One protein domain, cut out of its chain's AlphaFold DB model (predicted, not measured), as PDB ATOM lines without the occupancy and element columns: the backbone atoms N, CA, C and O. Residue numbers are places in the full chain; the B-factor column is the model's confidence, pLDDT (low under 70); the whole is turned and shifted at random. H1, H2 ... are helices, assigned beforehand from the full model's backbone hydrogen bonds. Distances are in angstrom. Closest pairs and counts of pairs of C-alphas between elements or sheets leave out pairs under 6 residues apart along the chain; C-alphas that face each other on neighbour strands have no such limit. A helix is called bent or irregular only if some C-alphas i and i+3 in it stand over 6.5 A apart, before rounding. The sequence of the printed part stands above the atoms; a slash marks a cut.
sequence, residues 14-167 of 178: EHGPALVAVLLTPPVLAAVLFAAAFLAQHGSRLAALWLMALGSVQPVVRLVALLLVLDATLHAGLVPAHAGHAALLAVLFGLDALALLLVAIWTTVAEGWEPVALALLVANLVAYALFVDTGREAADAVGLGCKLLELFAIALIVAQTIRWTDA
ATOM      1  N   GLU A  14      -7.168 -19.010 -15.348       69.44
ATOM      2  CA  GLU A  14      -6.385 -20.068 -14.700       69.44
ATOM      3  C   GLU A  14      -6.248 -21.352 -15.543       69.44
ATOM      4  O   GLU A  14      -5.203 -22.001 -15.501       69.44
ATOM      5  N   HIS A  15      -7.244 -21.717 -16.359       79.94
ATOM      6  CA  HIS A  15      -7.213 -22.968 -17.143       79.94
ATOM      7  C   HIS A  15      -7.166 -22.759 -18.658       79.94
ATOM      8  O   HIS A  15      -6.884 -23.702 -19.403       79.94
ATOM      9  N   GLY A  16      -7.401 -21.530 -19.127       83.62
ATOM     10  CA  GLY A  16      -7.341 -21.176 -20.546       83.62
ATOM     11  C   GLY A  16      -6.066 -21.671 -21.247       83.62
ATOM     12  O   GLY A  16      -6.179 -22.354 -22.270       83.62
ATOM     13  N   PRO A  17      -4.859 -21.420 -20.702       86.38
ATOM     14  CA  PRO A  17      -3.617 -21.886 -21.318       86.38
ATOM     15  C   PRO A  17      -3.515 -23.417 -21.429       86.38
ATOM     16  O   PRO A  17      -3.063 -23.921 -22.458       86.38
ATOM     17  N   ALA A  18      -3.987 -24.165 -20.424       87.75
ATOM     18  CA  ALA A  18      -3.995 -25.630 -20.438       87.75
ATOM     19  C   ALA A  18      -4.939 -26.196 -21.509       87.75
ATOM     20  O   ALA A  18      -4.556 -27.082 -22.276       87.75
ATOM     21  N   LEU A  19      -6.143 -25.635 -21.639       88.62
ATOM     22  CA  LEU A  19      -7.094 -26.053 -22.674       88.62
ATOM     23  C   LEU A  19      -6.581 -25.749 -24.087       88.62
ATOM     24  O   LEU A  19      -6.733 -26.572 -24.991       88.62
ATOM     25  N   VAL A  20      -5.935 -24.594 -24.280       88.94
ATOM     26  CA  VAL A  20      -5.287 -24.252 -25.554       88.94
ATOM     27  C   VAL A  20      -4.148 -25.227 -25.860       88.94
ATOM     28  O   VAL A  20      -4.059 -25.711 -26.989       88.94
ATOM     29  N   ALA A  21      -3.311 -25.572 -24.876       89.44
ATOM     30  CA  ALA A  21      -2.224 -26.534 -25.057       89.44
ATOM     31  C   ALA A  21      -2.740 -27.918 -25.497       89.44
ATOM     32  O   ALA A  21      -2.218 -28.504 -26.452       89.44
ATOM     33  N   VAL A  22      -3.818 -28.412 -24.878       90.56
ATOM     34  CA  VAL A  22      -4.473 -29.668 -25.284       90.56
ATOM     35  C   VAL A  22      -5.043 -29.577 -26.694       90.56
ATOM     36  O   VAL A  22      -4.807 -30.468 -27.510       90.56
ATOM     37  N   LEU A  23      -5.742 -28.488 -27.022       92.25
ATOM     38  CA  LEU A  23      -6.321 -28.283 -28.351       92.25
ATOM     39  C   LEU A  23      -5.250 -28.268 -29.454       92.25
ATOM     40  O   LEU A  23      -5.482 -28.765 -30.557       92.25
ATOM     41  N   LEU A  24      -4.067 -27.730 -29.153       92.88
ATOM     42  CA  LEU A  24      -2.923 -27.702 -30.065       92.88
ATOM     43  C   LEU A  24      -2.128 -29.015 -30.088       92.88
ATOM     44  O   LEU A  24      -1.292 -29.199 -30.972       92.88
ATOM     45  N   THR A  25      -2.396 -29.958 -29.183       92.56
ATOM     46  CA  THR A  25      -1.640 -31.218 -29.111       92.56
ATOM     47  C   THR A  25      -1.760 -32.049 -30.403       92.56
ATOM     48  O   THR A  25      -0.720 -32.423 -30.946       92.56
ATOM     49  N   PRO A  26      -2.956 -32.299 -30.986       93.12
ATOM     50  CA  PRO A  26      -3.066 -33.044 -32.243       93.12
ATOM     51  C   PRO A  26      -2.306 -32.433 -33.437       93.12
ATOM     52  O   PRO A  26      -1.554 -33.174 -34.078       93.12
ATOM     53  N   PRO A  27      -2.431 -31.127 -33.769       94.88
ATOM     54  CA  PRO A  27      -1.672 -30.553 -34.879       94.88
ATOM     55  C   PRO A  27      -0.161 -30.528 -34.608       94.88
ATOM     56  O   PRO A  27       0.614 -30.742 -35.538       94.88
ATOM     57  N   VAL A  28       0.270 -30.337 -33.355       94.44
ATOM     58  CA  VAL A  28       1.691 -30.429 -32.983       94.44
ATOM     59  C   VAL A  28       2.219 -31.848 -33.198       94.44
ATOM     60  O   VAL A  28       3.250 -32.020 -33.844       94.44
ATOM     61  N   LEU A  29       1.499 -32.875 -32.741       94.94
ATOM     62  CA  LEU A  29       1.880 -34.272 -32.969       94.94
ATOM     63  C   LEU A  29       1.942 -34.610 -34.461       94.94
ATOM     64  O   LEU A  29       2.896 -35.247 -34.907       94.94
ATOM     65  N   ALA A  30       0.971 -34.142 -35.249       94.50
ATOM     66  CA  ALA A  30       0.999 -34.304 -36.698       94.50
ATOM     67  C   ALA A  30       2.249 -33.649 -37.307       94.50
ATOM     68  O   ALA A  30       2.951 -34.288 -38.090       94.50
ATOM     69  N   ALA A  31       2.575 -32.415 -36.911       95.56
ATOM     70  CA  ALA A  31       3.769 -31.716 -37.379       95.56
ATOM     71  C   ALA A  31       5.065 -32.460 -37.013       95.56
ATOM     72  O   ALA A  31       5.949 -32.576 -37.861       95.56
ATOM     73  N   VAL A  32       5.165 -33.024 -35.804       95.12
ATOM     74  CA  VAL A  32       6.313 -33.851 -35.388       95.12
ATOM     75  C   VAL A  32       6.443 -35.094 -36.268       95.12
ATOM     76  O   VAL A  32       7.537 -35.395 -36.746       95.12
ATOM     77  N   LEU A  33       5.340 -35.796 -36.538       95.88
ATOM     78  CA  LEU A  33       5.345 -36.977 -37.406       95.88
ATOM     79  C   LEU A  33       5.720 -36.626 -38.853       95.88
ATOM     80  O   LEU A  33       6.530 -37.327 -39.460       95.88
ATOM     81  N   PHE A  34       5.192 -35.522 -39.393       97.62
ATOM     82  CA  PHE A  34       5.567 -35.027 -40.720       97.62
ATOM     83  C   PHE A  34       7.042 -34.633 -40.787       97.62
ATOM     84  O   PHE A  34       7.727 -35.010 -41.737       97.62
ATOM     85  N   ALA A  35       7.554 -33.929 -39.776       96.75
ATOM     86  CA  ALA A  35       8.959 -33.555 -39.697       96.75
ATOM     87  C   ALA A  35       9.863 -34.793 -39.629       96.75
ATOM     88  O   ALA A  35      10.850 -34.873 -40.358       96.75
ATOM     89  N   ALA A  36       9.506 -35.798 -38.824       95.75
ATOM     90  CA  ALA A  36      10.241 -37.056 -38.768       95.75
ATOM     91  C   ALA A  36      10.220 -37.795 -40.115       95.75
ATOM     92  O   ALA A  36      11.262 -38.263 -40.572       95.75
ATOM     93  N   ALA A  37       9.066 -37.858 -40.786       96.75
ATOM     94  CA  ALA A  37       8.950 -38.487 -42.101       96.75
ATOM     95  C   ALA A  37       9.799 -37.759 -43.150       96.75
ATOM     96  O   ALA A  37      10.537 -38.396 -43.903       96.75
ATOM     97  N   PHE A  38       9.755 -36.427 -43.150       97.81
ATOM     98  CA  PHE A  38      10.582 -35.592 -44.011       97.81
ATOM     99  C   PHE A  38      12.074 -35.839 -43.759       97.81
ATOM    100  O   PHE A  38      12.819 -36.124 -44.695       97.81
ATOM    101  N   LEU A  39      12.518 -35.813 -42.500       98.00
ATOM    102  CA  LEU A  39      13.913 -36.069 -42.138       98.00
ATOM    103  C   LEU A  39      14.364 -37.480 -42.532       98.00
ATOM    104  O   LEU A  39      15.486 -37.649 -43.009       98.00
ATOM    105  N   ALA A  40      13.504 -38.488 -42.371       97.25
ATOM    106  CA  ALA A  40      13.790 -39.860 -42.785       97.25
ATOM    107  C   ALA A  40      13.986 -39.966 -44.307       97.25
ATOM    108  O   ALA A  40      14.946 -40.594 -44.755       97.25
ATOM    109  N   GLN A  41      13.143 -39.291 -45.099       97.38
ATOM    110  CA  GLN A  41      13.286 -39.219 -46.561       97.38
ATOM    111  C   GLN A  41      14.579 -38.512 -46.996       97.38
ATOM    112  O   GLN A  41      15.135 -38.847 -48.038       97.38
ATOM    113  N   HIS A  42      15.091 -37.584 -46.182       97.44
ATOM    114  CA  HIS A  42      16.332 -36.843 -46.440       97.44
ATOM    115  C   HIS A  42      17.574 -37.481 -45.787       97.44
ATOM    116  O   HIS A  42      18.607 -36.832 -45.633       97.44
ATOM    117  N   GLY A  43      17.501 -38.764 -45.411       96.25
ATOM    118  CA  GLY A  43      18.661 -39.552 -44.981       96.25
ATOM    119  C   GLY A  43      18.926 -39.578 -43.472       96.25
ATOM    120  O   GLY A  43      19.921 -40.167 -43.041       96.25
ATOM    121  N   SER A  44      18.048 -39.000 -42.643       97.81
ATOM    122  CA  SER A  44      18.167 -39.116 -41.186       97.81
ATOM    123  C   SER A  44      17.861 -40.540 -40.721       97.81
ATOM    124  O   SER A  44      16.708 -40.973 -40.663       97.81
ATOM    125  N   ARG A  45      18.914 -41.263 -40.324       96.94
ATOM    126  CA  ARG A  45      18.798 -42.620 -39.770       96.94
ATOM    127  C   ARG A  45      17.986 -42.648 -38.480       96.94
ATOM    128  O   ARG A  45      17.188 -43.556 -38.303       96.94
ATOM    129  N   LEU A  46      18.163 -41.658 -37.603       95.25
ATOM    130  CA  LEU A  46      17.432 -41.592 -36.333       95.25
ATOM    131  C   LEU A  46      15.928 -41.434 -36.559       95.25
ATOM    132  O   LEU A  46      15.148 -42.146 -35.938       95.25
ATOM    133  N   ALA A  47      15.523 -40.561 -37.486       95.12
ATOM    134  CA  ALA A  47      14.111 -40.372 -37.803       95.12
ATOM    135  C   ALA A  47      13.495 -41.635 -38.428       95.12
ATOM    136  O   ALA A  47      12.396 -42.034 -38.053       95.12
ATOM    137  N   ALA A  48      14.228 -42.307 -39.324       96.38
ATOM    138  CA  ALA A  48      13.792 -43.575 -39.906       96.38
ATOM    139  C   ALA A  48      13.651 -44.679 -38.842       96.38
ATOM    140  O   ALA A  48      12.625 -45.354 -38.790       96.38
ATOM    141  N   LEU A  49      14.647 -44.833 -37.961       95.25
ATOM    142  CA  LEU A  49      14.616 -45.798 -36.858       95.25
ATOM    143  C   LEU A  49      13.458 -45.522 -35.899       95.25
ATOM    144  O   LEU A  49      12.748 -46.454 -35.533       95.25
ATOM    145  N   TRP A  50      13.231 -44.259 -35.541       94.00
ATOM    146  CA  TRP A  50      12.132 -43.882 -34.656       94.00
ATOM    147  C   TRP A  50      10.762 -44.161 -35.282       94.00
ATOM    148  O   TRP A  50       9.906 -44.745 -34.624       94.00
ATOM    149  N   LEU A  51      10.554 -43.834 -36.563       95.25
ATOM    150  CA  LEU A  51       9.295 -44.139 -37.254       95.25
ATOM    151  C   LEU A  51       9.046 -45.646 -37.388       95.25
ATOM    152  O   LEU A  51       7.908 -46.088 -37.237       95.25
ATOM    153  N   MET A  52      10.091 -46.442 -37.637       94.50
ATOM    154  CA  MET A  52       9.977 -47.904 -37.632       94.50
ATOM    155  C   MET A  52       9.638 -48.437 -36.238       94.50
ATOM    156  O   MET A  52       8.743 -49.272 -36.113       94.50
ATOM    157  N   ALA A  53      10.309 -47.932 -35.197       92.50
ATOM    158  CA  ALA A  53      10.037 -48.300 -33.812       92.50
ATOM    159  C   ALA A  53       8.583 -47.973 -33.451       92.50
ATOM    160  O   ALA A  53       7.827 -48.878 -33.102       92.50
ATOM    161  N   LEU A  54       8.139 -46.735 -33.691       92.69
ATOM    162  CA  LEU A  54       6.754 -46.310 -33.497       92.69
ATOM    163  C   LEU A  54       5.769 -47.194 -34.276       92.69
ATOM    164  O   LEU A  54       4.735 -47.578 -33.736       92.69
ATOM    165  N   GLY A  55       6.104 -47.564 -35.516       93.06
ATOM    166  CA  GLY A  55       5.331 -48.474 -36.363       93.06
ATOM    167  C   GLY A  55       5.196 -49.899 -35.814       93.06
ATOM    168  O   GLY A  55       4.203 -50.561 -36.117       93.06
ATOM    169  N   SER A  56       6.130 -50.343 -34.972       92.62
ATOM    170  CA  SER A  56       6.115 -51.662 -34.321       92.62
ATOM    171  C   SER A  56       5.373 -51.688 -32.978       92.62
ATOM    172  O   SER A  56       4.958 -52.752 -32.521       92.62
ATOM    173  N   VAL A  57       5.147 -50.521 -32.364       93.44
ATOM    174  CA  VAL A  57       4.457 -50.396 -31.071       93.44
ATOM    175  C   VAL A  57       2.986 -50.793 -31.209       93.44
ATOM    176  O   VAL A  57       2.304 -50.366 -32.148       93.44
ATOM    177  N   GLN A  58       2.481 -51.569 -30.245       93.38
ATOM    178  CA  GLN A  58       1.086 -52.015 -30.203       93.38
ATOM    179  C   GLN A  58       0.109 -50.823 -30.132       93.38
ATOM    180  O   GLN A  58       0.402 -49.839 -29.450       93.38
ATOM    181  N   PRO A  59      -1.088 -50.901 -30.750       93.88
ATOM    182  CA  PRO A  59      -2.048 -49.791 -30.746       93.88
ATOM    183  C   PRO A  59      -2.421 -49.284 -29.347       93.88
ATOM    184  O   PRO A  59      -2.533 -48.079 -29.144       93.88
ATOM    185  N   VAL A  60      -2.560 -50.190 -28.370       94.88
ATOM    186  CA  VAL A  60      -2.869 -49.830 -26.976       94.88
ATOM    187  C   VAL A  60      -1.739 -49.009 -26.350       94.88
ATOM    188  O   VAL A  60      -2.013 -48.005 -25.704       94.88
ATOM    189  N   VAL A  61      -0.478 -49.371 -26.594       95.38
ATOM    190  CA  VAL A  61       0.682 -48.620 -26.086       95.38
ATOM    191  C   VAL A  61       0.761 -47.236 -26.732       95.38
ATOM    192  O   VAL A  61       1.027 -46.259 -26.041       95.38
ATOM    193  N   ARG A  62       0.442 -47.107 -28.028       95.62
ATOM    194  CA  ARG A  62       0.355 -45.784 -28.682       95.62
ATOM    195  C   ARG A  62      -0.746 -44.918 -28.084       95.62
ATOM    196  O   ARG A  62      -0.565 -43.711 -27.958       95.62
ATOM    197  N   LEU A  63      -1.878 -45.523 -27.722       96.38
ATOM    198  CA  LEU A  63      -2.950 -44.816 -27.030       96.38
ATOM    199  C   LEU A  63      -2.491 -44.352 -25.641       96.38
ATOM    200  O   LEU A  63      -2.737 -43.206 -25.290       96.38
ATOM    201  N   VAL A  64      -1.767 -45.188 -24.889       97.38
ATOM    202  CA  VAL A  64      -1.155 -44.774 -23.615       97.38
ATOM    203  C   VAL A  64      -0.178 -43.618 -23.826       97.38
ATOM    204  O   VAL A  64      -0.275 -42.619 -23.125       97.38
ATOM    205  N   ALA A  65       0.703 -43.701 -24.826       97.19
ATOM    206  CA  ALA A  65       1.634 -42.626 -25.163       97.19
ATOM    207  C   ALA A  65       0.902 -41.308 -25.461       97.19
ATOM    208  O   ALA A  65       1.306 -40.255 -24.979       97.19
ATOM    209  N   LEU A  66      -0.201 -41.369 -26.215       97.06
ATOM    210  CA  LEU A  66      -1.036 -40.205 -26.504       97.06
ATOM    211  C   LEU A  66      -1.650 -39.611 -25.231       97.06
ATOM    212  O   LEU A  66      -1.630 -38.394 -25.075       97.06
ATOM    213  N   LEU A  67      -2.171 -40.445 -24.329       97.69
ATOM    214  CA  LEU A  67      -2.716 -39.980 -23.051       97.69
ATOM    215  C   LEU A  67      -1.625 -39.305 -22.212       97.69
ATOM    216  O   LEU A  67      -1.832 -38.190 -21.757       97.69
ATOM    217  N   LEU A  68      -0.438 -39.904 -22.098       98.12
ATOM    218  CA  LEU A  68       0.691 -39.294 -21.386       98.12
ATOM    219  C   LEU A  68       1.116 -37.949 -21.998       98.12
ATOM    220  O   LEU A  68       1.441 -37.024 -21.262       98.12
ATOM    221  N   VAL A  69       1.088 -37.807 -23.329       98.06
ATOM    222  CA  VAL A  69       1.359 -36.518 -23.988       98.06
ATOM    223  C   VAL A  69       0.276 -35.490 -23.668       98.06
ATOM    224  O   VAL A  69       0.611 -34.344 -23.392       98.06
ATOM    225  N   LEU A  70      -1.003 -35.872 -23.714       96.81
ATOM    226  CA  LEU A  70      -2.110 -34.970 -23.377       96.81
ATOM    227  C   LEU A  70      -2.041 -34.512 -21.915       96.81
ATOM    228  O   LEU A  70      -2.299 -33.349 -21.619       96.81
ATOM    229  N   ASP A  71      -1.661 -35.412 -21.013       96.94
ATOM    230  CA  ASP A  71      -1.480 -35.097 -19.600       96.94
ATOM    231  C   ASP A  71      -0.267 -34.180 -19.382       96.94
ATOM    232  O   ASP A  71      -0.346 -33.166 -18.691       96.94
ATOM    233  N   ALA A  72       0.842 -34.456 -20.074       97.56
ATOM    234  CA  ALA A  72       2.014 -33.590 -20.068       97.56
ATOM    235  C   ALA A  72       1.691 -32.172 -20.569       97.56
ATOM    236  O   ALA A  72       2.171 -31.191 -19.998       97.56
ATOM    237  N   THR A  73       0.881 -32.035 -21.626       96.38
ATOM    238  CA  THR A  73       0.509 -30.716 -22.160       96.38
ATOM    239  C   THR A  73      -0.461 -29.969 -21.254       96.38
ATOM    240  O   THR A  73      -0.325 -28.750 -21.130       96.38
ATOM    241  N   LEU A  74      -1.370 -30.670 -20.565       94.69
ATOM    242  CA  LEU A  74      -2.190 -30.090 -19.497       94.69
ATOM    243  C   LEU A  74      -1.312 -29.523 -18.381       94.69
ATOM    244  O   LEU A  74      -1.396 -28.329 -18.093       94.69
ATOM    245  N   HIS A  75      -0.426 -30.340 -17.809       94.81
ATOM    246  CA  HIS A  75       0.458 -29.917 -16.724       94.81
ATOM    247  C   HIS A  75       1.370 -28.756 -17.142       94.81
ATOM    248  O   HIS A  75       1.474 -27.765 -16.420       94.81
ATOM    249  N   ALA A  76       1.947 -28.797 -18.348       95.31
ATOM    250  CA  ALA A  76       2.741 -27.688 -18.879       95.31
ATOM    251  C   ALA A  76       1.914 -26.397 -19.011       95.31
ATOM    252  O   ALA A  76       2.396 -25.308 -18.697       95.31
ATOM    253  N   GLY A  77       0.661 -26.514 -19.458       92.56
ATOM    254  CA  GLY A  77      -0.252 -25.386 -19.602       92.56
ATOM    255  C   GLY A  77      -0.760 -24.810 -18.279       92.56
ATOM    256  O   GLY A  77      -1.169 -23.655 -18.258       92.56
ATOM    257  N   LEU A  78      -0.688 -25.553 -17.169       90.88
ATOM    258  CA  LEU A  78      -1.027 -25.054 -15.828       90.88
ATOM    259  C   LEU A  78       0.113 -24.257 -15.174       90.88
ATOM    260  O   LEU A  78      -0.131 -23.507 -14.225       90.88
ATOM    261  N   VAL A  79       1.350 -24.365 -15.675       92.62
ATOM    262  CA  VAL A  79       2.517 -23.656 -15.117       92.62
ATOM    263  C   VAL A  79       2.311 -22.133 -15.060       92.62
ATOM    264  O   VAL A  79       2.528 -21.562 -13.987       92.62
ATOM    265  N   PRO A  80       1.870 -21.440 -16.135       89.81
ATOM    266  CA  PRO A  80       1.713 -19.985 -16.107       89.81
ATOM    267  C   PRO A  80       0.678 -19.513 -15.082       89.81
ATOM    268  O   PRO A  80       0.902 -18.502 -14.421       89.81
ATOM    269  N   ALA A  81      -0.412 -20.268 -14.902       85.56
ATOM    270  CA  ALA A  81      -1.478 -19.943 -13.954       85.56
ATOM    271  C   ALA A  81      -1.008 -19.991 -12.492       85.56
ATOM    272  O   ALA A  81      -1.496 -19.247 -11.646       85.56
ATOM    273  N   HIS A  82      -0.006 -20.818 -12.193       84.81
ATOM    274  CA  HIS A  82       0.522 -20.978 -10.838       84.81
ATOM    275  C   HIS A  82       1.804 -20.176 -10.586       84.81
ATOM    276  O   HIS A  82       2.172 -19.954  -9.431       84.81
ATOM    277  N   ALA A  83       2.477 -19.694 -11.634       85.31
ATOM    278  CA  ALA A  83       3.759 -19.002 -11.521       85.31
ATOM    279  C   ALA A  83       3.687 -17.704 -10.691       85.31
ATOM    280  O   ALA A  83       4.655 -17.364 -10.013       85.31
ATOM    281  N   GLY A  84       2.549 -16.999 -10.718       80.31
ATOM    282  CA  GLY A  84       2.367 -15.717 -10.022       80.31
ATOM    283  C   GLY A  84       2.049 -15.818  -8.526       80.31
ATOM    284  O   GLY A  84       2.330 -14.879  -7.784       80.31
ATOM    285  N   HIS A  85       1.479 -16.937  -8.069       81.19
ATOM    286  CA  HIS A  85       0.868 -17.048  -6.729       81.19
ATOM    287  C   HIS A  85       1.288 -18.316  -5.965       81.19
ATOM    288  O   HIS A  85       1.182 -18.363  -4.742       81.19
ATOM    289  N   ALA A  86       1.780 -19.339  -6.669       84.38
ATOM    290  CA  ALA A  86       2.114 -20.651  -6.123       84.38
ATOM    291  C   ALA A  86       3.356 -21.236  -6.826       84.38
ATOM    292  O   ALA A  86       3.301 -22.284  -7.468       84.38
ATOM    293  N   ALA A  87       4.504 -20.563  -6.686       87.06
ATOM    294  CA  ALA A  87       5.736 -20.890  -7.415       87.06
ATOM    295  C   ALA A  87       6.189 -22.357  -7.273       87.06
ATOM    296  O   ALA A  87       6.617 -22.965  -8.251       87.06
ATOM    297  N   LEU A  88       6.060 -22.952  -6.079       88.75
ATOM    298  CA  LEU A  88       6.378 -24.371  -5.877       88.75
ATOM    299  C   LEU A  88       5.480 -25.279  -6.729       88.75
ATOM    300  O   LEU A  88       5.975 -26.218  -7.345       88.75
ATOM    301  N   LEU A  89       4.180 -24.990  -6.791       87.50
ATOM    302  CA  LEU A  89       3.221 -25.778  -7.560       87.50
ATOM    303  C   LEU A  89       3.477 -25.646  -9.068       87.50
ATOM    304  O   LEU A  89       3.468 -26.644  -9.778       87.50
ATOM    305  N   ALA A  90       3.828 -24.445  -9.539       90.75
ATOM    306  CA  ALA A  90       4.246 -24.228 -10.925       90.75
ATOM    307  C   ALA A  90       5.481 -25.066 -11.305       90.75
ATOM    308  O   ALA A  90       5.529 -25.649 -12.387       90.75
ATOM    309  N   VAL A  91       6.473 -25.166 -10.409       93.44
ATOM    310  CA  VAL A  91       7.655 -26.020 -10.621       93.44
ATOM    311  C   VAL A  91       7.270 -27.496 -10.655       93.44
ATOM    312  O   VAL A  91       7.741 -28.213 -11.534       93.44
ATOM    313  N   LEU A  92       6.413 -27.949  -9.736       91.94
ATOM    314  CA  LEU A  92       5.944 -29.337  -9.711       91.94
ATOM    315  C   LEU A  92       5.212 -29.702 -11.005       91.94
ATOM    316  O   LEU A  92       5.551 -30.715 -11.607       91.94
ATOM    317  N   PHE A  93       4.313 -28.842 -11.491       93.19
ATOM    318  CA  PHE A  93       3.649 -29.040 -12.781       93.19
ATOM    319  C   PHE A  93       4.628 -29.086 -13.957       93.19
ATOM    320  O   PHE A  93       4.489 -29.924 -14.844       93.19
ATOM    321  N   GLY A  94       5.650 -28.225 -13.966       96.00
ATOM    322  CA  GLY A  94       6.669 -28.238 -15.017       96.00
ATOM    323  C   GLY A  94       7.523 -29.511 -15.011       96.00
ATOM    324  O   GLY A  94       7.808 -30.070 -16.072       96.00
ATOM    325  N   LEU A  95       7.921 -29.984 -13.826       96.75
ATOM    326  CA  LEU A  95       8.669 -31.234 -13.672       96.75
ATOM    327  C   LEU A  95       7.828 -32.444 -14.070       96.75
ATOM    328  O   LEU A  95       8.338 -33.340 -14.742       96.75
ATOM    329  N   ASP A  96       6.555 -32.451 -13.688       96.25
ATOM    330  CA  ASP A  96       5.646 -33.541 -14.004       96.25
ATOM    331  C   ASP A  96       5.337 -33.611 -15.505       96.25
ATOM    332  O   ASP A  96       5.495 -34.661 -16.125       96.25
ATOM    333  N   ALA A  97       5.069 -32.465 -16.137       97.31
ATOM    334  CA  ALA A  97       4.923 -32.371 -17.588       97.31
ATOM    335  C   ALA A  97       6.138 -32.944 -18.335       97.31
ATOM    336  O   ALA A  97       5.996 -33.693 -19.305       97.31
ATOM    337  N   LEU A  98       7.349 -32.619 -17.872       98.31
ATOM    338  CA  LEU A  98       8.576 -33.154 -18.451       98.31
ATOM    339  C   LEU A  98       8.688 -34.669 -18.233       98.31
ATOM    340  O   LEU A  98       9.018 -35.394 -19.173       98.31
ATOM    341  N   ALA A  99       8.417 -35.157 -17.022       98.12
ATOM    342  CA  ALA A  99       8.491 -36.577 -16.696       98.12
ATOM    343  C   ALA A  99       7.502 -37.403 -17.535       98.12
ATOM    344  O   ALA A  99       7.905 -38.386 -18.162       98.12
ATOM    345  N   LEU A 100       6.244 -36.965 -17.622       98.19
ATOM    346  CA  LEU A 100       5.202 -37.595 -18.434       98.19
ATOM    347  C   LEU A 100       5.584 -37.632 -19.918       98.19
ATOM    348  O   LEU A 100       5.465 -38.679 -20.556       98.19
ATOM    349  N   LEU A 101       6.117 -36.532 -20.462       98.06
ATOM    350  CA  LEU A 101       6.568 -36.476 -21.854       98.06
ATOM    351  C   LEU A 101       7.739 -37.435 -22.121       98.06
ATOM    352  O   LEU A 101       7.750 -38.133 -23.136       98.06
ATOM    353  N   LEU A 102       8.720 -37.494 -21.217       98.00
ATOM    354  CA  LEU A 102       9.855 -38.410 -21.345       98.00
ATOM    355  C   LEU A 102       9.403 -39.872 -21.306       98.00
ATOM    356  O   LEU A 102       9.866 -40.676 -22.117       98.00
ATOM    357  N   VAL A 103       8.466 -40.213 -20.419       97.94
ATOM    358  CA  VAL A 103       7.888 -41.560 -20.360       97.94
ATOM    359  C   VAL A 103       7.064 -41.856 -21.614       97.94
ATOM    360  O   VAL A 103       7.191 -42.948 -22.164       97.94
ATOM    361  N   ALA A 104       6.306 -40.890 -22.142       97.50
ATOM    362  CA  ALA A 104       5.587 -41.041 -23.406       97.50
ATOM    363  C   ALA A 104       6.535 -41.381 -24.566       97.50
ATOM    364  O   ALA A 104       6.258 -42.290 -25.348       97.50
ATOM    365  N   ILE A 105       7.690 -40.714 -24.646       95.50
ATOM    366  CA  ILE A 105       8.727 -41.030 -25.638       95.50
ATOM    367  C   ILE A 105       9.301 -42.429 -25.379       95.50
ATOM    368  O   ILE A 105       9.424 -43.211 -26.327       95.50
ATOM    369  N   TRP A 106       9.593 -42.774 -24.119       96.69
ATOM    370  CA  TRP A 106      10.108 -44.091 -23.726       96.69
ATOM    371  C   TRP A 106       9.194 -45.226 -24.209       96.69
ATOM    372  O   TRP A 106       9.702 -46.184 -24.797       96.69
ATOM    373  N   THR A 107       7.864 -45.071 -24.125       95.19
ATOM    374  CA  THR A 107       6.908 -46.089 -24.622       95.19
ATOM    375  C   THR A 107       7.128 -46.487 -26.089       95.19
ATOM    376  O   THR A 107       6.702 -47.561 -26.514       95.19
ATOM    377  N   THR A 108       7.785 -45.626 -26.876       91.75
ATOM    378  CA  THR A 108       8.022 -45.831 -28.310       91.75
ATOM    379  C   THR A 108       9.381 -46.440 -28.644       91.75
ATOM    380  O   THR A 108       9.589 -46.835 -29.790       91.75
ATOM    381  N   VAL A 109      10.306 -46.515 -27.680       91.44
ATOM    382  CA  VAL A 109      11.712 -46.874 -27.942       91.44
ATOM    383  C   VAL A 109      12.240 -48.040 -27.112       91.44
ATOM    384  O   VAL A 109      13.194 -48.682 -27.547       91.44
ATOM    385  N   ALA A 110      11.668 -48.327 -25.940       89.75
ATOM    386  CA  ALA A 110      12.132 -49.416 -25.081       89.75
ATOM    387  C   ALA A 110      11.027 -49.951 -24.156       89.75
ATOM    388  O   ALA A 110      10.008 -49.303 -23.936       89.75
ATOM    389  N   GLU A 111      11.255 -51.142 -23.604       91.00
ATOM    390  CA  GLU A 111      10.401 -51.776 -22.591       91.00
ATOM    391  C   GLU A 111      10.685 -51.222 -21.177       91.00
ATOM    392  O   GLU A 111      11.670 -50.508 -20.967       91.00
ATOM    393  N   GLY A 112       9.838 -51.567 -20.197       92.06
ATOM    394  CA  GLY A 112      10.052 -51.259 -18.775       92.06
ATOM    395  C   GLY A 112       9.567 -49.876 -18.329       92.06
ATOM    396  O   GLY A 112       9.869 -49.447 -17.217       92.06
ATOM    397  N   TRP A 113       8.816 -49.184 -19.182       96.06
ATOM    398  CA  TRP A 113       8.241 -47.867 -18.910       96.06
ATOM    399  C   TRP A 113       7.013 -47.941 -17.988       96.06
ATOM    400  O   TRP A 113       6.663 -46.954 -17.339       96.06
ATOM    401  N   GLU A 114       6.354 -49.100 -17.906       96.44
ATOM    402  CA  GLU A 114       5.058 -49.280 -17.250       96.44
ATOM    403  C   GLU A 114       5.085 -48.945 -15.752       96.44
ATOM    404  O   GLU A 114       4.223 -48.178 -15.315       96.44
ATOM    405  N   PRO A 115       6.050 -49.434 -14.943       96.75
ATOM    406  CA  PRO A 115       6.079 -49.121 -13.515       96.75
ATOM    407  C   PRO A 115       6.318 -47.632 -13.252       96.75
ATOM    408  O   PRO A 115       5.762 -47.079 -12.306       96.75
ATOM    409  N   VAL A 116       7.121 -46.977 -14.098       97.44
ATOM    410  CA  VAL A 116       7.429 -45.546 -13.978       97.44
ATOM    411  C   VAL A 116       6.211 -44.706 -14.354       97.44
ATOM    412  O   VAL A 116       5.845 -43.806 -13.604       97.44
ATOM    413  N   ALA A 117       5.536 -45.043 -15.457       97.75
ATOM    414  CA  ALA A 117       4.286 -44.400 -15.853       97.75
ATOM    415  C   ALA A 117       3.216 -44.532 -14.759       97.75
ATOM    416  O   ALA A 117       2.594 -43.543 -14.383       97.75
ATOM    417  N   LEU A 118       3.035 -45.737 -14.205       98.12
ATOM    418  CA  LEU A 118       2.081 -45.970 -13.119       98.12
ATOM    419  C   LEU A 118       2.425 -45.161 -11.867       98.12
ATOM    420  O   LEU A 118       1.527 -44.582 -11.264       98.12
ATOM    421  N   ALA A 119       3.702 -45.107 -11.482       98.00
ATOM    422  CA  ALA A 119       4.130 -44.344 -10.317       98.00
ATOM    423  C   ALA A 119       3.838 -42.845 -10.476       98.00
ATOM    424  O   ALA A 119       3.314 -42.245  -9.540       98.00
ATOM    425  N   LEU A 120       4.118 -42.265 -11.649       97.75
ATOM    426  CA  LEU A 120       3.815 -40.859 -11.945       97.75
ATOM    427  C   LEU A 120       2.306 -40.587 -11.905       97.75
ATOM    428  O   LEU A 120       1.858 -39.734 -11.148       97.75
ATOM    429  N   LEU A 121       1.510 -41.375 -12.633       98.12
ATOM    430  CA  LEU A 121       0.057 -41.180 -12.697       98.12
ATOM    431  C   LEU A 121      -0.608 -41.338 -11.318       98.12
ATOM    432  O   LEU A 121      -1.481 -40.560 -10.944       98.12
ATOM    433  N   VAL A 122      -0.178 -42.319 -10.517       98.06
ATOM    434  CA  VAL A 122      -0.678 -42.485  -9.141       98.06
ATOM    435  C   VAL A 122      -0.237 -41.327  -8.250       98.06
ATOM    436  O   VAL A 122      -1.040 -40.846  -7.449       98.06
ATOM    437  N   ALA A 123       1.007 -40.857  -8.379       96.75
ATOM    438  CA  ALA A 123       1.479 -39.694  -7.636       96.75
ATOM    439  C   ALA A 123       0.637 -38.450  -7.955       96.75
ATOM    440  O   ALA A 123       0.258 -37.739  -7.026       96.75
ATOM    441  N   ASN A 124       0.257 -38.244  -9.217       95.75
ATOM    442  CA  ASN A 124      -0.592 -37.127  -9.634       95.75
ATOM    443  C   ASN A 124      -2.018 -37.214  -9.087       95.75
ATOM    444  O   ASN A 124      -2.585 -36.195  -8.673       95.75
ATOM    445  N   LEU A 125      -2.601 -38.415  -9.038       96.88
ATOM    446  CA  LEU A 125      -3.905 -38.641  -8.409       96.88
ATOM    447  C   LEU A 125      -3.860 -38.334  -6.907       96.88
ATOM    448  O   LEU A 125      -4.737 -37.642  -6.388       96.88
ATOM    449  N   VAL A 126      -2.828 -38.821  -6.213       96.75
ATOM    450  CA  VAL A 126      -2.641 -38.590  -4.771       96.75
ATOM    451  C   VAL A 126      -2.380 -37.115  -4.484       96.75
ATOM    452  O   VAL A 126      -2.983 -36.562  -3.566       96.75
ATOM    453  N   ALA A 127      -1.520 -36.462  -5.268       93.00
ATOM    454  CA  ALA A 127      -1.221 -35.044  -5.120       93.00
ATOM    455  C   ALA A 127      -2.492 -34.201  -5.259       93.00
ATOM    456  O   ALA A 127      -2.799 -33.422  -4.360       93.00
ATOM    457  N   TYR A 128      -3.280 -34.425  -6.313       92.06
ATOM    458  CA  TYR A 128      -4.544 -33.717  -6.510       92.06
ATOM    459  C   TYR A 128      -5.521 -33.938  -5.349       92.06
ATOM    460  O   TYR A 128      -6.060 -32.978  -4.801       92.06
ATOM    461  N   ALA A 129      -5.698 -35.188  -4.905       94.56
ATOM    462  CA  ALA A 129      -6.575 -35.497  -3.779       94.56
ATOM    463  C   ALA A 129      -6.160 -34.757  -2.495       94.56
ATOM    464  O   ALA A 129      -7.014 -34.204  -1.807       94.56
ATOM    465  N   LEU A 130      -4.856 -34.691  -2.196       93.94
ATOM    466  CA  LEU A 130      -4.335 -33.963  -1.035       93.94
ATOM    467  C   LEU A 130      -4.518 -32.443  -1.162       93.94
ATOM    468  O   LEU A 130      -4.809 -31.773  -0.171       93.94
ATOM    469  N   PHE A 131      -4.341 -31.877  -2.355       89.56
ATOM    470  CA  PHE A 131      -4.526 -30.440  -2.577       89.56
ATOM    471  C   PHE A 131      -5.997 -30.030  -2.460       89.56
ATOM    472  O   PHE A 131      -6.288 -29.015  -1.823       89.56
ATOM    473  N   VAL A 132      -6.916 -30.852  -2.970       92.31
ATOM    474  CA  VAL A 132      -8.361 -30.656  -2.793       92.31
ATOM    475  C   VAL A 132      -8.765 -30.815  -1.324       92.31
ATOM    476  O   VAL A 132      -9.448 -29.946  -0.784       92.31
ATOM    477  N   ASP A 133      -8.310 -31.873  -0.644       94.06
ATOM    478  CA  ASP A 133      -8.639 -32.136   0.767       94.06
ATOM    479  C   ASP A 133      -8.143 -31.022   1.704       94.06
ATOM    480  O   ASP A 133      -8.839 -30.600   2.624       94.06
ATOM    481  N   THR A 134      -6.962 -30.464   1.419       92.38
ATOM    482  CA  THR A 134      -6.395 -29.343   2.188       92.38
ATOM    483  C   THR A 134      -6.938 -27.967   1.783       92.38
ATOM    484  O   THR A 134      -6.488 -26.956   2.328       92.38
ATOM    485  N   GLY A 135      -7.889 -27.904   0.842       87.69
ATOM    486  CA  GLY A 135      -8.500 -26.661   0.362       87.69
ATOM    487  C   GLY A 135      -7.545 -25.749  -0.415       87.69
ATOM    488  O   GLY A 135      -7.804 -24.553  -0.534       87.69
ATOM    489  N   ARG A 136      -6.425 -26.290  -0.909       84.31
ATOM    490  CA  ARG A 136      -5.435 -25.560  -1.721       84.31
ATOM    491  C   ARG A 136      -5.833 -25.464  -3.187       84.31
ATOM    492  O   ARG A 136      -5.316 -24.600  -3.886       84.31
ATOM    493  N   GLU A 137      -6.725 -26.340  -3.630       81.94
ATOM    494  CA  GLU A 137      -7.261 -26.389  -4.984       81.94
ATOM    495  C   GLU A 137      -8.761 -26.712  -4.919       81.94
ATOM    496  O   GLU A 137      -9.209 -27.440  -4.029       81.94
ATOM    497  N   ALA A 138      -9.552 -26.154  -5.834       84.69
ATOM    498  CA  ALA A 138     -10.969 -26.480  -5.944       84.69
ATOM    499  C   ALA A 138     -11.167 -27.706  -6.846       84.69
ATOM    500  O   ALA A 138     -10.471 -27.892  -7.839       84.69
ATOM    501  N   ALA A 139     -12.164 -28.536  -6.534       87.81
ATOM    502  CA  ALA A 139     -12.564 -29.617  -7.427       87.81
ATOM    503  C   ALA A 139     -13.373 -29.056  -8.610       87.81
ATOM    504  O   ALA A 139     -14.599 -28.940  -8.540       87.81
ATOM    505  N   ASP A 140     -12.682 -28.679  -9.685       86.31
ATOM    506  CA  ASP A 140     -13.285 -28.174 -10.918       86.31
ATOM    507  C   ASP A 140     -13.310 -29.217 -12.057       86.31
ATOM    508  O   ASP A 140     -12.818 -30.342 -11.944       86.31
ATOM    509  N   ALA A 141     -13.934 -28.846 -13.178       86.81
ATOM    510  CA  ALA A 141     -14.098 -29.734 -14.326       86.81
ATOM    511  C   ALA A 141     -12.779 -30.068 -15.046       86.81
ATOM    512  O   ALA A 141     -12.672 -31.149 -15.628       86.81
ATOM    513  N   VAL A 142     -11.796 -29.163 -15.035       86.88
ATOM    514  CA  VAL A 142     -10.503 -29.350 -15.707       86.88
ATOM    515  C   VAL A 142      -9.638 -30.304 -14.888       86.88
ATOM    516  O   VAL A 142      -9.155 -31.295 -15.438       86.88
ATOM    517  N   GLY A 143      -9.534 -30.073 -13.577       88.69
ATOM    518  CA  GLY A 143      -8.853 -30.960 -12.638       88.69
ATOM    519  C   GLY A 143      -9.440 -32.368 -12.676       88.69
ATOM    520  O   GLY A 143      -8.719 -33.333 -12.931       88.69
ATOM    521  N   LEU A 144     -10.766 -32.506 -12.555       91.00
ATOM    522  CA  LEU A 144     -11.432 -33.811 -12.657       91.00
ATOM    523  C   LEU A 144     -11.237 -34.473 -14.032       91.00
ATOM    524  O   LEU A 144     -11.052 -35.688 -14.106       91.00
ATOM    525  N   GLY A 145     -11.250 -33.696 -15.119       90.81
ATOM    526  CA  GLY A 145     -10.991 -34.191 -16.473       90.81
ATOM    527  C   GLY A 145      -9.583 -34.767 -16.637       90.81
ATOM    528  O   GLY A 145      -9.431 -35.855 -17.195       90.81
ATOM    529  N   CYS A 146      -8.573 -34.087 -16.089       91.94
ATOM    530  CA  CYS A 146      -7.195 -34.579 -16.017       91.94
ATOM    531  C   CYS A 146      -7.125 -35.899 -15.232       91.94
ATOM    532  O   CYS A 146      -6.629 -36.898 -15.751       91.94
ATOM    533  N   LYS A 147      -7.752 -35.982 -14.050       95.50
ATOM    534  CA  LYS A 147      -7.760 -37.231 -13.263       95.50
ATOM    535  C   LYS A 147      -8.447 -38.399 -13.980       95.50
ATOM    536  O   LYS A 147      -8.012 -39.542 -13.853       95.50
ATOM    537  N   LEU A 148      -9.500 -38.149 -14.762       96.19
ATOM    538  CA  LEU A 148     -10.129 -39.188 -15.590       96.19
ATOM    539  C   LEU A 148      -9.195 -39.693 -16.694       96.19
ATOM    540  O   LEU A 148      -9.173 -40.893 -16.977       96.19
ATOM    541  N   LEU A 149      -8.423 -38.793 -17.302       96.12
ATOM    542  CA  LEU A 149      -7.422 -39.135 -18.307       96.12
ATOM    543  C   LEU A 149      -6.315 -40.007 -17.695       96.12
ATOM    544  O   LEU A 149      -6.002 -41.065 -18.248       96.12
ATOM    545  N   GLU A 150      -5.798 -39.624 -16.527       98.06
ATOM    546  CA  GLU A 150      -4.799 -40.394 -15.774       98.06
ATOM    547  C   GLU A 150      -5.315 -41.795 -15.412       98.06
ATOM    548  O   GLU A 150      -4.651 -42.800 -15.675       98.06
ATOM    549  N   LEU A 151      -6.536 -41.889 -14.874       98.19
ATOM    550  CA  LEU A 151      -7.174 -43.167 -14.545       98.19
ATOM    551  C   LEU A 151      -7.359 -44.054 -15.778       98.19
ATOM    552  O   LEU A 151      -7.155 -45.268 -15.704       98.19
ATOM    553  N   PHE A 152      -7.725 -43.466 -16.917       98.06
ATOM    554  CA  PHE A 152      -7.863 -44.209 -18.164       98.06
ATOM    555  C   PHE A 152      -6.511 -44.750 -18.647       98.06
ATOM    556  O   PHE A 152      -6.423 -45.921 -19.027       98.06
ATOM    557  N   ALA A 153      -5.442 -43.955 -18.556       98.06
ATOM    558  CA  ALA A 153      -4.087 -44.410 -18.857       98.06
ATOM    559  C   ALA A 153      -3.650 -45.553 -17.924       98.06
ATOM    560  O   ALA A 153      -3.199 -46.593 -18.409       98.06
ATOM    561  N   ILE A 154      -3.867 -45.425 -16.608       98.38
ATOM    562  CA  ILE A 154      -3.600 -46.490 -15.624       98.38
ATOM    563  C   ILE A 154      -4.349 -47.773 -16.002       98.38
ATOM    564  O   ILE A 154      -3.748 -48.847 -16.046       98.38
ATOM    565  N   ALA A 155      -5.644 -47.673 -16.311       97.69
ATOM    566  CA  ALA A 155      -6.463 -48.826 -16.668       97.69
ATOM    567  C   ALA A 155      -5.914 -49.558 -17.903       97.69
ATOM    568  O   ALA A 155      -5.834 -50.789 -17.905       97.69
ATOM    569  N   LEU A 156      -5.479 -48.818 -18.928       97.44
ATOM    570  CA  LEU A 156      -4.848 -49.401 -20.112       97.44
ATOM    571  C   LEU A 156      -3.517 -50.084 -19.775       97.44
ATOM    572  O   LEU A 156      -3.298 -51.210 -20.231       97.44
ATOM    573  N   ILE A 157      -2.670 -49.456 -18.950       96.62
ATOM    574  CA  ILE A 157      -1.368 -50.007 -18.540       96.62
ATOM    575  C   ILE A 157      -1.538 -51.299 -17.729       96.62
ATOM    576  O   ILE A 157      -0.849 -52.295 -17.967       96.62
ATOM    577  N   VAL A 158      -2.487 -51.329 -16.797       95.56
ATOM    578  CA  VAL A 158      -2.776 -52.532 -16.009       95.56
ATOM    579  C   VAL A 158      -3.359 -53.630 -16.903       95.56
ATOM    580  O   VAL A 158      -2.902 -54.773 -16.857       95.56
ATOM    581  N   ALA A 159      -4.309 -53.293 -17.782       91.44
ATOM    582  CA  ALA A 159      -4.957 -54.265 -18.662       91.44
ATOM    583  C   ALA A 159      -3.994 -54.918 -19.670       91.44
ATOM    584  O   ALA A 159      -4.177 -56.088 -20.020       91.44
ATOM    585  N   GLN A 160      -2.981 -54.199 -20.163       88.44
ATOM    586  CA  GLN A 160      -1.937 -54.809 -20.998       88.44
ATOM    587  C   GLN A 160      -1.001 -55.708 -20.176       88.44
ATOM    588  O   GLN A 160      -0.642 -56.789 -20.636       88.44
ATOM    589  N   THR A 161      -0.664 -55.306 -18.945       86.00
ATOM    590  CA  THR A 161       0.283 -56.032 -18.085       86.00
ATOM    591  C   THR A 161      -0.287 -57.386 -17.663       86.00
ATOM    592  O   THR A 161       0.409 -58.404 -17.709       86.00
ATOM    593  N   ILE A 162      -1.580 -57.424 -17.322       83.12
ATOM    594  CA  ILE A 162      -2.294 -58.666 -16.991       83.12
ATOM    595  C   ILE A 162      -2.307 -59.608 -18.201       83.12
ATOM    596  O   ILE A 162      -1.850 -60.744 -18.093       83.12
ATOM    597  N   ARG A 163      -2.712 -59.114 -19.383       78.00
ATOM    598  CA  ARG A 163      -2.732 -59.918 -20.620       78.00
ATOM    599  C   ARG A 163      -1.371 -60.516 -20.964       78.00
ATOM    600  O   ARG A 163      -1.295 -61.651 -21.429       78.00
ATOM    601  N   TRP A 164      -0.298 -59.763 -20.738       66.06
ATOM    602  CA  TRP A 164       1.057 -60.238 -20.999       66.06
ATOM    603  C   TRP A 164       1.522 -61.297 -19.988       66.06
ATOM    604  O   TRP A 164       2.305 -62.186 -20.324       66.06
ATOM    605  N   THR A 165       1.013 -61.238 -18.756       71.56
ATOM    606  CA  THR A 165       1.276 -62.245 -17.721       71.56
ATOM    607  C   THR A 165       0.551 -63.554 -18.040       71.56
ATOM    608  O   THR A 165       1.188 -64.607 -18.057       71.56
ATOM    609  N   ASP A 166      -0.729 -63.493 -18.415       71.94
ATOM    610  CA  ASP A 166      -1.527 -64.678 -18.769       71.94
ATOM    611  C   ASP A 166      -0.942 -65.446 -19.964       71.94
ATOM    612  O   ASP A 166      -0.881 -66.680 -19.956       71.94
ATOM    613  N   ALA A 167      -0.436 -64.721 -20.969       67.19
ATOM    614  CA  ALA A 167       0.204 -65.306 -22.147       67.19
ATOM    615  C   ALA A 167       1.519 -66.046 -21.829       67.19
ATOM    616  O   ALA A 167       1.876 -66.985 -22.537       67.19
TER     617      ALA A 167
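This is residues 14 to 167 of the 178 residues of an uncharacterized protein of Chloroflexi bacterium (UniProt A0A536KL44). Four helices, H3 to H6, stand side by side in an up-and-down bundle, each running against the one before. Arm H1a of the bent helix H1 packs on H3, while arm H1b leads away to a corner where H2 folds back; residues 162 to 167 of H6 stick out. The printed part has 154 residues, with six named helices, H1 to H6 in order, and no named strand: all helix. It is compact, with a radius of gyration of the C-alphas of 16.8 A, yet flat, spanning 52 by 41 by 22 A.

H1, residues 16 to 41, was assigned as one helix by its hydrogen bonds but is bent: C-alphas 23 and 26 are 7.0 A apart, and arms H1a, 16 to 23, and H1b, 26 to 41, stand at a steep tilt of 47 degrees. Residues 36 to 41 of H1b touch H2, residues 45 to 56, closest at C-alphas Ala 40 and Ala 48, 4.7 A. The hub H3, residues 59 to 83, touches H1a with residues 70 to 81 alone, closest at C-alphas Ala 18 and Gly 77, 3.8 A. H3 is only just irregular, C-alphas 77 and 80 being 6.7 A apart; 19 of its 21 O i to N i+4 pairs are within hydrogen-bond range, as is every pair in H1a, H1b, H2, H4, residues 87 to 106, H5, 114 to 133, and H6, 141 to 167. H3 and H4 form a hairpin, closest at C-alphas Ala 72 and Ala 97, 4.0 A. H6 touches H3 at a shallow tilt of 29 degrees, closest at C-alphas Val 64 and Ala 153, 5.6 A.

H1a begins at C-alpha 16 (-7.341, -21.176, -20.546). H3 measures 36.8 A and H6 39.1 A, ending at C-alpha 167 (0.204, -65.306, -22.147).

The printed part has no cut and no long link. Residues 14, 164 and 167 have pLDDT under 70.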